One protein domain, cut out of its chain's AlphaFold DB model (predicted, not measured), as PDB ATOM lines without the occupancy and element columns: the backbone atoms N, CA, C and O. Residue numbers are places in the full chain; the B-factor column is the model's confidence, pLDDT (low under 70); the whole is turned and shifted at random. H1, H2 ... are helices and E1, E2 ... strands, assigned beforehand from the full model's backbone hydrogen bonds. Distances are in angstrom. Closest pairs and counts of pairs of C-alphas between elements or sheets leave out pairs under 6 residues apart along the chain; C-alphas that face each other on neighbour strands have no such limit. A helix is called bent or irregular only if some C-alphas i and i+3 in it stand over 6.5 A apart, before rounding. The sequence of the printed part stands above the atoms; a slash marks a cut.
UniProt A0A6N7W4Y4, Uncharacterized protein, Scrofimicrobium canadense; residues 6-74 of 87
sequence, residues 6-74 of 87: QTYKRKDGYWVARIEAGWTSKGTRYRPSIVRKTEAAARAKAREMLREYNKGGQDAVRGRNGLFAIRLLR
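AT A GLANCE: This is residues 6 to 74 of the 87 residues of an uncharacterized protein of Scrofimicrobium canadense (UniProt A0A6N7W4Y4). Look for a small sheet of three short strands with one long helix, H1, packed along one of its faces; near residue 56 that helix has a kink of 134 degrees, and its last residues fold back. A long loop, residues 20 to 32, joins E2 to E3, and the short H2 near the end of the printed part only grazes the sheet at E3. The printed part has 69 residues, with named elements in the order E1, E2, E3, H1, H2; the sheet runs E1, E2, E3, antiparallel throughout, and the class is mixed, helices and strands. The whole is compact, with a radius of gyration of the C-alphas of 12.0 A and spans of 34 by 25 by 18 A.

HOW THE PARTS SIT: Begin at the inner strand E2, residues 15 to 19. Its edge neighbour E1, residues 6 to 9, is antiparallel at 163 degrees and forms a hairpin with it; look for N 18 and O 6, 2.8 A apart. The other edge strand, E3, residues 33 to 36, is antiparallel to E2 at 154 degrees, again a hairpin, with N 15 and O 36 at 2.7 A. The three make a meander, each strand the antiparallel neighbour of the one before. H1, residues 39 to 62, is on one face of this sheet at a height of 6.2 A, giving two layers, helix over sheet. It lies over E2 and, only just, over E3, where 3 of its C-alphas fall. On the local plane it stands at 28 degrees to E2, only just along the strands. Its closest C-alphas to E2 are Ala 42 and Ala 17, 5.4 A apart. H1 is irregular: C-alphas 55 and 58 are 9.4 A apart. H2, residues 68 to 73, only grazes the sheet; its closest C-alphas to E3 are Ala 69 and Ile 34, at 6.9 A. H1 and H2 are apart. Of the O i to N i+4 pairs, 16 of 20 in H1 and 1 of 2 in H2 are within hydrogen-bond range.

IN THESE COORDINATES: Find C-alpha 6 at (-74.700, 100.298, 47.982), where E1 begins its 10.5 A. E2 spans 13.2 A from residue 15 to 19, and E3 10.2 A from 33 to 36. H1 runs from C-alpha 39 at (-82.764, 100.630, 41.108) to C-alpha 62, 22.6 A away. H2 covers 8.6 A, from residue 68 to C-alpha 73 at (-88.992, 105.866, 57.871).

THE WHOLE: The two C-alphas farthest apart are those of Gly 13 and Lys 26, 34.6 A. The printed part has no cut. The link from E2 to E3 is long, with 13 residues; the other three are tight. Mean pLDDT of the printed part is 73.0; look for values under 70 at residue 25 and residues 56 to 74.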
ATOM      1  N   GLN A   6     -74.050 101.595  47.804       86.25
ATOM      2  CA  GLN A   6     -74.700 100.298  47.982       86.25
ATOM      3  C   GLN A   6     -76.187 100.430  47.667       86.25
ATOM      4  O   GLN A   6     -76.866 101.287  48.233       86.25
ATOM      5  N   THR A   7     -76.700  99.585  46.777       86.44
ATOM      6  CA  THR A   7     -78.127  99.512  46.449       86.44
ATOM      7  C   THR A   7     -78.718  98.195  46.919       86.44
ATOM      8  O   THR A   7     -78.120  97.141  46.733       86.44
ATOM      9  N   TYR A   8     -79.903  98.249  47.516       87.00
ATOM     10  CA  TYR A   8     -80.666  97.057  47.875       87.00
ATOM     11  C   TYR A   8     -82.165  97.306  47.717       87.00
ATOM     12  O   TYR A   8     -82.647  98.437  47.841       87.00
ATOM     13  N   LYS A   9     -82.906  96.235  47.435       89.50
ATOM     14  CA  LYS A   9     -84.365  96.258  47.334       89.50
ATOM     15  C   LYS A   9     -84.980  95.929  48.694       89.50
ATOM     16  O   LYS A   9     -84.576  94.977  49.355       89.50
ATOM     17  N   ARG A  10     -85.958  96.721  49.123       87.25
ATOM     18  CA  ARG A  10     -86.773  96.465  50.315       87.25
ATOM     19  C   ARG A  10     -87.950  95.549  49.969       87.25
ATOM     20  O   ARG A  10     -88.380  95.459  48.820       87.25
ATOM     21  N   LYS A  11     -88.517  94.914  50.999       83.19
ATOM     22  CA  LYS A  11     -89.707  94.050  50.881       83.19
ATOM     23  C   LYS A  11     -90.957  94.769  50.351       83.19
ATOM     24  O   LYS A  11     -91.841  94.123  49.812       83.19
ATOM     25  N   ASP A  12     -91.013  96.094  50.488       82.56
ATOM     26  CA  ASP A  12     -92.087  96.966  49.988       82.56
ATOM     27  C   ASP A  12     -91.968  97.276  48.479       82.56
ATOM     28  O   ASP A  12     -92.775  98.019  47.929       82.56
ATOM     29  N   GLY A  13     -90.955  96.724  47.800       81.88
ATOM     30  CA  GLY A  13     -90.708  96.936  46.375       81.88
ATOM     31  C   GLY A  13     -89.871  98.175  46.053       81.88
ATOM     32  O   GLY A  13     -89.489  98.348  44.895       81.88
ATOM     33  N   TYR A  14     -89.528  99.003  47.043       83.75
ATOM     34  CA  TYR A  14     -88.692 100.183  46.840       83.75
ATOM     35  C   TYR A  14     -87.200  99.842  46.881       83.75
ATOM     36  O   TYR A  14     -86.744  98.926  47.562       83.75
ATOM     37  N   TRP A  15     -86.416 100.636  46.166       85.81
ATOM     38  CA  TRP A  15     -84.966 100.565  46.109       85.81
ATOM     39  C   TRP A  15     -84.341 101.628  46.994       85.81
ATOM     40  O   TRP A  15     -84.678 102.811  46.902       85.81
ATOM     41  N   VAL A  16     -83.400 101.202  47.828       85.38
ATOM     42  CA  VAL A  16     -82.608 102.080  48.682       85.38
ATOM     43  C   VAL A  16     -81.196 102.146  48.130       85.38
ATOM     44  O   VAL A  16     -80.581 101.112  47.894       85.38
ATOM     45  N   ALA A  17     -80.677 103.356  47.952       86.25
ATOM     46  CA  ALA A  17     -79.271 103.603  47.673       86.25
ATOM     47  C   ALA A  17     -78.631 104.300  48.876       86.25
ATOM     48  O   ALA A  17     -79.046 105.398  49.247       86.25
ATOM     49  N   ARG A  18     -77.634 103.664  49.489       84.75
ATOM     50  CA  ARG A  18     -76.847 104.196  50.605       84.75
ATOM     51  C   ARG A  18     -75.491 104.661  50.087       84.75
ATOM     52  O   ARG A  18     -74.829 103.937  49.346       84.75
ATOM     53  N   ILE A  19     -75.092 105.864  50.482       85.50
ATOM     54  CA  ILE A  19     -73.807 106.463  50.123       85.50
ATOM     55  C   ILE A  19     -72.904 106.393  51.352       85.50
ATOM     56  O   ILE A  19     -73.280 106.879  52.418       85.50
ATOM     57  N   GLU A  20     -71.715 105.816  51.216       79.75
ATOM     58  CA  GLU A  20     -70.692 105.876  52.265       79.75
ATOM     59  C   GLU A  20     -69.847 107.139  52.094       79.75
ATOM     60  O   GLU A  20     -68.746 107.108  51.554       79.75
ATOM     61  N   ALA A  21     -70.389 108.276  52.527       70.62
ATOM     62  CA  ALA A  21     -69.825 109.603  52.294       70.62
ATOM     63  C   ALA A  21     -68.924 110.077  53.452       70.62
ATOM     64  O   ALA A  21     -69.052 111.195  53.925       70.62
ATOM     65  N   GLY A  22     -68.008 109.232  53.934       75.06
ATOM     66  CA  GLY A  22     -66.983 109.639  54.909       75.06
ATOM     67  C   GLY A  22     -67.519 110.150  56.259       75.06
ATOM     68  O   GLY A  22     -68.394 109.528  56.871       75.06
ATOM     69  N   TRP A  23     -66.943 111.251  56.757       74.50
ATOM     70  CA  TRP A  23     -67.181 111.803  58.098       74.50
ATOM     71  C   TRP A  23     -67.807 113.199  58.043       74.50
ATOM     72  O   TRP A  23     -67.585 113.962  57.107       74.50
ATOM     73  N   THR A  24     -68.600 113.530  59.058       70.56
ATOM     74  CA  THR A  24     -69.107 114.876  59.328       70.56
ATOM     75  C   THR A  24     -68.046 115.761  59.931       70.56
ATOM     76  O   THR A  24     -67.092 115.285  60.542       70.56
ATOM     77  N   SER A  25     -68.259 117.071  59.818       68.25
ATOM     78  CA  SER A  25     -67.443 118.085  60.491       68.25
ATOM     79  C   SER A  25     -67.432 117.905  62.017       68.25
ATOM     80  O   SER A  25     -66.565 118.437  62.692       68.25
ATOM     81  N   LYS A  26     -68.386 117.134  62.563       74.62
ATOM     82  CA  LYS A  26     -68.477 116.748  63.979       74.62
ATOM     83  C   LYS A  26     -67.838 115.383  64.282       74.62
ATOM     84  O   LYS A  26     -68.034 114.857  65.370       74.62
ATOM     85  N   GLY A  27     -67.148 114.766  63.322       73.75
ATOM     86  CA  GLY A  27     -66.498 113.464  63.491       73.75
ATOM     87  C   GLY A  27     -67.448 112.260  63.518       73.75
ATOM     88  O   GLY A  27     -67.029 111.160  63.859       73.75
ATOM     89  N   THR A  28     -68.722 112.414  63.144       79.00
ATOM     90  CA  THR A  28     -69.657 111.279  63.008       79.00
ATOM     91  C   THR A  28     -69.650 110.740  61.580       79.00
ATOM     92  O   THR A  28     -69.407 111.488  60.640       79.00
ATOM     93  N   ARG A  29     -69.894 109.444  61.352       73.69
ATOM     94  CA  ARG A  29     -69.963 108.923  59.973       73.69
ATOM     95  C   ARG A  29     -71.204 109.442  59.254       73.69
ATOM     96  O   ARG A  29     -72.308 109.362  59.789       73.69
ATOM     97  N   TYR A  30     -71.040 109.899  58.015       78.06
ATOM     98  CA  TYR A  30     -72.147 110.374  57.195       78.06
ATOM     99  C   TYR A  30     -72.545 109.332  56.159       78.06
ATOM    100  O   TYR A  30     -71.782 108.985  55.258       78.06
ATOM    101  N   ARG A  31     -73.757 108.798  56.324       80.88
ATOM    102  CA  ARG A  31     -74.294 107.718  55.489       80.88
ATOM    103  C   ARG A  31     -75.692 108.065  54.978       80.88
ATOM    104  O   ARG A  31     -76.670 107.489  55.458       80.88
ATOM    105  N   PRO A  32     -75.833 109.030  54.054       81.06
ATOM    106  CA  PRO A  32     -77.142 109.370  53.525       81.06
ATOM    107  C   PRO A  32     -77.696 108.209  52.689       81.06
ATOM    108  O   PRO A  32     -76.973 107.539  51.947       81.06
ATOM    109  N   SER A  33     -79.001 107.981  52.814       82.31
ATOM    110  CA  SER A  33     -79.737 106.971  52.053       82.31
ATOM    111  C   SER A  33     -80.900 107.593  51.296       82.31
ATOM    112  O   SER A  33     -81.591 108.466  51.819       82.31
ATOM    113  N   ILE A  34     -81.144 107.105  50.085       84.81
ATOM    114  CA  ILE A  34     -82.185 107.593  49.181       84.81
ATOM    115  C   ILE A  34     -83.102 106.435  48.832       84.81
ATOM    116  O   ILE A  34     -82.620 105.354  48.508       84.81
ATOM    117  N   VAL A  35     -84.412 106.678  48.835       84.56
ATOM    118  CA  VAL A  35     -85.417 105.688  48.435       84.56
ATOM    119  C   VAL A  35     -86.057 106.091  47.104       84.56
ATOM    120  O   VAL A  35     -86.476 107.241  46.920       84.56
ATOM    121  N   ARG A  36     -86.129 105.154  46.155       86.94
ATOM    122  CA  ARG A  36     -86.793 105.308  44.850       86.94
ATOM    123  C   ARG A  36     -87.517 104.026  44.449       86.94
ATOM    124  O   ARG A  36     -87.252 102.966  44.990       86.94
ATOM    125  N   LYS A  37     -88.443 104.119  43.492       84.44
ATOM    126  CA  LYS A  37     -89.212 102.962  43.000       84.44
ATOM    127  C   LYS A  37     -88.385 101.996  42.143       84.44
ATOM    128  O   LYS A  37     -88.745 100.834  42.023       84.44
ATOM    129  N   THR A  38     -87.283 102.458  41.554       88.50
ATOM    130  CA  THR A  38     -86.426 101.652  40.671       88.50
ATOM    131  C   THR A  38     -84.964 101.748  41.090       88.50
ATOM    132  O   THR A  38     -84.524 102.774  41.619       88.50
ATOM    133  N   GLU A  39     -84.200 100.687  40.819       85.19
ATOM    134  CA  GLU A  39     -82.764 100.630  41.108       85.19
ATOM    135  C   GLU A  39     -82.004 101.735  40.373       85.19
ATOM    136  O   GLU A  39     -81.223 102.471  40.975       85.19
ATOM    137  N   ALA A  40     -82.286 101.895  39.075       86.56
ATOM    138  CA  ALA A  40     -81.638 102.889  38.230       86.56
ATOM    139  C   ALA A  40     -81.840 104.313  38.772       86.56
ATOM    140  O   ALA A  40     -80.878 105.077  38.863       86.56
ATOM    141  N   ALA A  41     -83.058 104.652  39.214       81.44
ATOM    142  CA  ALA A  41     -83.343 105.959  39.800       81.44
ATOM    143  C   ALA A  41     -82.654 106.146  41.159       81.44
ATOM    144  O   ALA A  41     -82.131 107.229  41.438       81.44
ATOM    145  N   ALA A  42     -82.622 105.105  42.000       84.81
ATOM    146  CA  ALA A  42     -81.926 105.143  43.286       84.81
ATOM    147  C   ALA A  42     -80.418 105.375  43.085       84.81
ATOM    148  O   ALA A  42     -79.831 106.268  43.698       84.81
ATOM    149  N   ARG A  43     -79.804 104.629  42.160       86.06
ATOM    150  CA  ARG A  43     -78.374 104.714  41.838       86.06
ATOM    151  C   ARG A  43     -77.999 106.038  41.175       86.06
ATOM    152  O   ARG A  43     -76.968 106.609  41.519       86.06
ATOM    153  N   ALA A  44     -78.815 106.540  40.247       87.50
ATOM    154  CA  ALA A  44     -78.587 107.830  39.596       87.50
ATOM    155  C   ALA A  44     -78.593 108.975  40.616       87.50
ATOM    156  O   ALA A  44     -77.651 109.769  40.656       87.50
ATOM    157  N   LYS A  45     -79.591 108.998  41.511       84.12
ATOM    158  CA  LYS A  45     -79.674 110.019  42.561       84.12
ATOM    159  C   LYS A  45     -78.536 109.896  43.575       84.12
ATOM    160  O   LYS A  45     -77.995 110.908  44.010       84.12
ATOM    161  N   ALA A  46     -78.123 108.674  43.907       84.94
ATOM    162  CA  ALA A  46     -76.976 108.454  44.783       84.94
ATOM    163  C   ALA A  46     -75.663 108.966  44.179       84.94
ATOM    164  O   ALA A  46     -74.856 109.557  44.890       84.94
ATOM    165  N   ARG A  47     -75.461 108.807  42.864       85.94
ATOM    166  CA  ARG A  47     -74.303 109.383  42.164       85.94
ATOM    167  C   ARG A  47     -74.324 110.906  42.167       85.94
ATOM    168  O   ARG A  47     -73.282 111.512  42.381       85.94
ATOM    169  N   GLU A  48     -75.483 111.516  41.930       86.25
ATOM    170  CA  GLU A  48     -75.650 112.972  42.001       86.25
ATOM    171  C   GLU A  48     -75.278 113.487  43.395       86.25
ATOM    172  O   GLU A  48     -74.408 114.342  43.526       86.25
ATOM    173  N   MET A  49     -75.834 112.878  44.443       80.75
ATOM    174  CA  MET A  49     -75.535 113.258  45.823       80.75
ATOM    175  C   MET A  49     -74.073 113.026  46.206       80.75
ATOM    176  O   MET A  49     -73.503 113.829  46.937       80.75
ATOM    177  N   LEU A  50     -73.440 111.965  45.701       82.19
ATOM    178  CA  LEU A  50     -72.014 111.742  45.920       82.19
ATOM    179  C   LEU A  50     -71.156 112.816  45.230       82.19
ATOM    180  O   LEU A  50     -70.177 113.282  45.806       82.19
ATOM    181  N   ARG A  51     -71.523 113.243  44.017       82.88
ATOM    182  CA  ARG A  51     -70.839 114.344  43.316       82.88
ATOM    183  C   ARG A  51     -70.975 115.657  44.078       82.88
ATOM    184  O   ARG A  51     -70.004 116.393  44.195       82.88
ATOM    185  N   GLU A  52     -72.158 115.932  44.608       77.81
ATOM    186  CA  GLU A  52     -72.418 117.126  45.415       77.81
ATOM    187  C   GLU A  52     -71.642 117.101  46.729       77.81
ATOM    188  O   GLU A  52     -71.017 118.097  47.086       77.81
ATOM    189  N   TYR A  53     -71.610 115.943  47.389       75.19
ATOM    190  CA  TYR A  53     -70.788 115.714  48.569       75.19
ATOM    191  C   TYR A  53     -69.302 115.963  48.284       75.19
ATOM    192  O   TYR A  53     -68.631 116.655  49.042       75.19
ATOM    193  N   ASN A  54     -68.787 115.460  47.160       73.44
ATOM    194  CA  ASN A  54     -67.397 115.690  46.769       73.44
ATOM    195  C   ASN A  54     -67.120 117.159  46.404       73.44
ATOM    196  O   ASN A  54     -65.998 117.621  46.570       73.44
ATOM    197  N   LYS A  55     -68.122 117.891  45.897       76.56
ATOM    198  CA  LYS A  55     -67.977 119.288  45.467       76.56
ATOM    199  C   LYS A  55     -68.058 120.289  46.624       76.56
ATOM    200  O   LYS A  55     -67.374 121.302  46.580       76.56
ATOM    201  N   GLY A  56     -68.917 120.043  47.613       67.56
ATOM    202  CA  GLY A  56     -69.238 121.019  48.663       67.56
ATOM    203  C   GLY A  56     -69.404 120.427  50.060       67.56
ATOM    204  O   GLY A  56     -69.957 121.085  50.937       67.56
ATOM    205  N   GLY A  57     -68.976 119.182  50.273       68.19
ATOM    206  CA  GLY A  57     -69.094 118.504  51.558       68.19
ATOM    207  C   GLY A  57     -70.548 118.284  51.980       68.19
ATOM    208  O   GLY A  57     -71.456 118.103  51.167       68.19
ATOM    209  N   GLN A  58     -70.786 118.269  53.289       63.00
ATOM    210  CA  GLN A  58     -72.104 117.944  53.846       63.00
ATOM    211  C   GLN A  58     -73.140 119.041  53.689       63.00
ATOM    212  O   GLN A  58     -74.329 118.734  53.558       63.00
ATOM    213  N   ASP A  59     -72.706 120.295  53.674       63.41
ATOM    214  CA  ASP A  59     -73.606 121.442  53.610       63.41
ATOM    215  C   ASP A  59     -74.361 121.482  52.274       63.41
ATOM    216  O   ASP A  59     -75.549 121.802  52.238       63.41
ATOM    217  N   ALA A  60     -73.734 120.995  51.197       61.12
ATOM    218  CA  ALA A  60     -74.366 120.835  49.888       61.12
ATOM    219  C   ALA A  60     -75.483 119.767  49.860       61.12
ATOM    220  O   ALA A  60     -76.434 119.875  49.080       61.12
ATOM    221  N   VAL A  61     -75.389 118.736  50.709       59.88
ATOM    222  CA  VAL A  61     -76.303 117.577  50.712       59.88
ATOM    223  C   VAL A  61     -77.456 117.753  51.708       59.88
ATOM    224  O   VAL A  61     -78.574 117.277  51.477       59.88
ATOM    225  N   ARG A  62     -77.213 118.453  52.824       60.81
ATOM    226  CA  ARG A  62     -78.170 118.611  53.931       60.81
ATOM    227  C   ARG A  62     -79.402 119.443  53.552       60.81
ATOM    228  O   ARG A  62     -80.493 119.141  54.029       60.81
ATOM    229  N   GLY A  63     -79.258 120.411  52.643       47.81
ATOM    230  CA  GLY A  63     -80.338 121.318  52.228       47.81
ATOM    231  C   GLY A  63     -81.493 120.678  51.441       47.81
ATOM    232  O   GLY A  63     -82.545 121.294  51.314       47.81
ATOM    233  N   ARG A  64     -81.345 119.444  50.929       51.38
ATOM    234  CA  ARG A  64     -82.346 118.807  50.041       51.38
ATOM    235  C   ARG A  64     -83.084 117.591  50.609       51.38
ATOM    236  O   ARG A  64     -84.102 117.195  50.049       51.38
ATOM    237  N   ASN A  65     -82.609 116.986  51.702       48.84
ATOM    238  CA  ASN A  65     -83.053 115.645  52.129       48.84
ATOM    239  C   ASN A  65     -83.878 115.578  53.424       48.84
ATOM    240  O   ASN A  65     -84.206 114.479  53.872       48.84
ATOM    241  N   GLY A  66     -84.274 116.714  54.005       40.50
ATOM    242  CA  GLY A  66     -85.023 116.741  55.270       40.50
ATOM    243  C   GLY A  66     -86.402 116.061  55.248       40.50
ATOM    244  O   GLY A  66     -86.889 115.672  56.303       40.50
ATOM    245  N   LEU A  67     -87.029 115.866  54.078       41.69
ATOM    246  CA  LEU A  67     -88.437 115.434  54.017       41.69
ATOM    247  C   LEU A  67     -88.709 114.024  53.474       41.69
ATOM    248  O   LEU A  67     -89.744 113.454  53.814       41.69
ATOM    249  N   PHE A  68     -87.821 113.417  52.681       38.25
ATOM    250  CA  PHE A  68     -88.155 112.145  52.012       38.25
ATOM    251  C   PHE A  68     -87.680 110.891  52.750       38.25
ATOM    252  O   PHE A  68     -88.319 109.849  52.631       38.25
ATOM    253  N   ALA A  69     -86.604 110.977  53.540       42.59
ATOM    254  CA  ALA A  69     -86.172 109.858  54.376       42.59
ATOM    255  C   ALA A  69     -87.040 109.741  55.638       42.59
ATOM    256  O   ALA A  69     -87.504 108.653  55.955       42.59
ATOM    257  N   ILE A  70     -87.343 110.853  56.317       38.44
ATOM    258  CA  ILE A  70     -88.065 110.832  57.601       38.44
ATOM    259  C   ILE A  70     -89.526 110.392  57.426       38.44
ATOM    260  O   ILE A  70     -90.020 109.599  58.224       38.44
ATOM    261  N   ARG A  71     -90.217 110.823  56.360       33.06
ATOM    262  CA  ARG A  71     -91.635 110.473  56.171       33.06
ATOM    263  C   ARG A  71     -91.863 109.019  55.739       33.06
ATOM    264  O   ARG A  71     -92.891 108.465  56.087       33.06
ATOM    265  N   LEU A  72     -90.896 108.386  55.066       42.69
ATOM    266  CA  LEU A  72     -90.947 106.954  54.719       42.69
ATOM    267  C   LEU A  72     -90.318 106.039  55.787       42.69
ATOM    268  O   LEU A  72     -90.543 104.830  55.762       42.69
ATOM    269  N   LEU A  73     -89.527 106.594  56.713       42.34
ATOM    270  CA  LEU A  73     -88.992 105.866  57.871       42.34
ATOM    271  C   LEU A  73     -89.984 105.820  59.041       42.34
ATOM    272  O   LEU A  73     -89.965 104.843  59.783       42.34
ATOM    273  N   ARG A  74     -90.894 106.798  59.165       38.22
ATOM    274  CA  ARG A  74     -91.937 106.802  60.207       38.22
ATOM    275  C   ARG A  74     -92.968 105.674  60.040       38.22
ATOM    276  O   ARG A  74     -93.472 105.168  61.031       38.22
TER     277      ARG A  74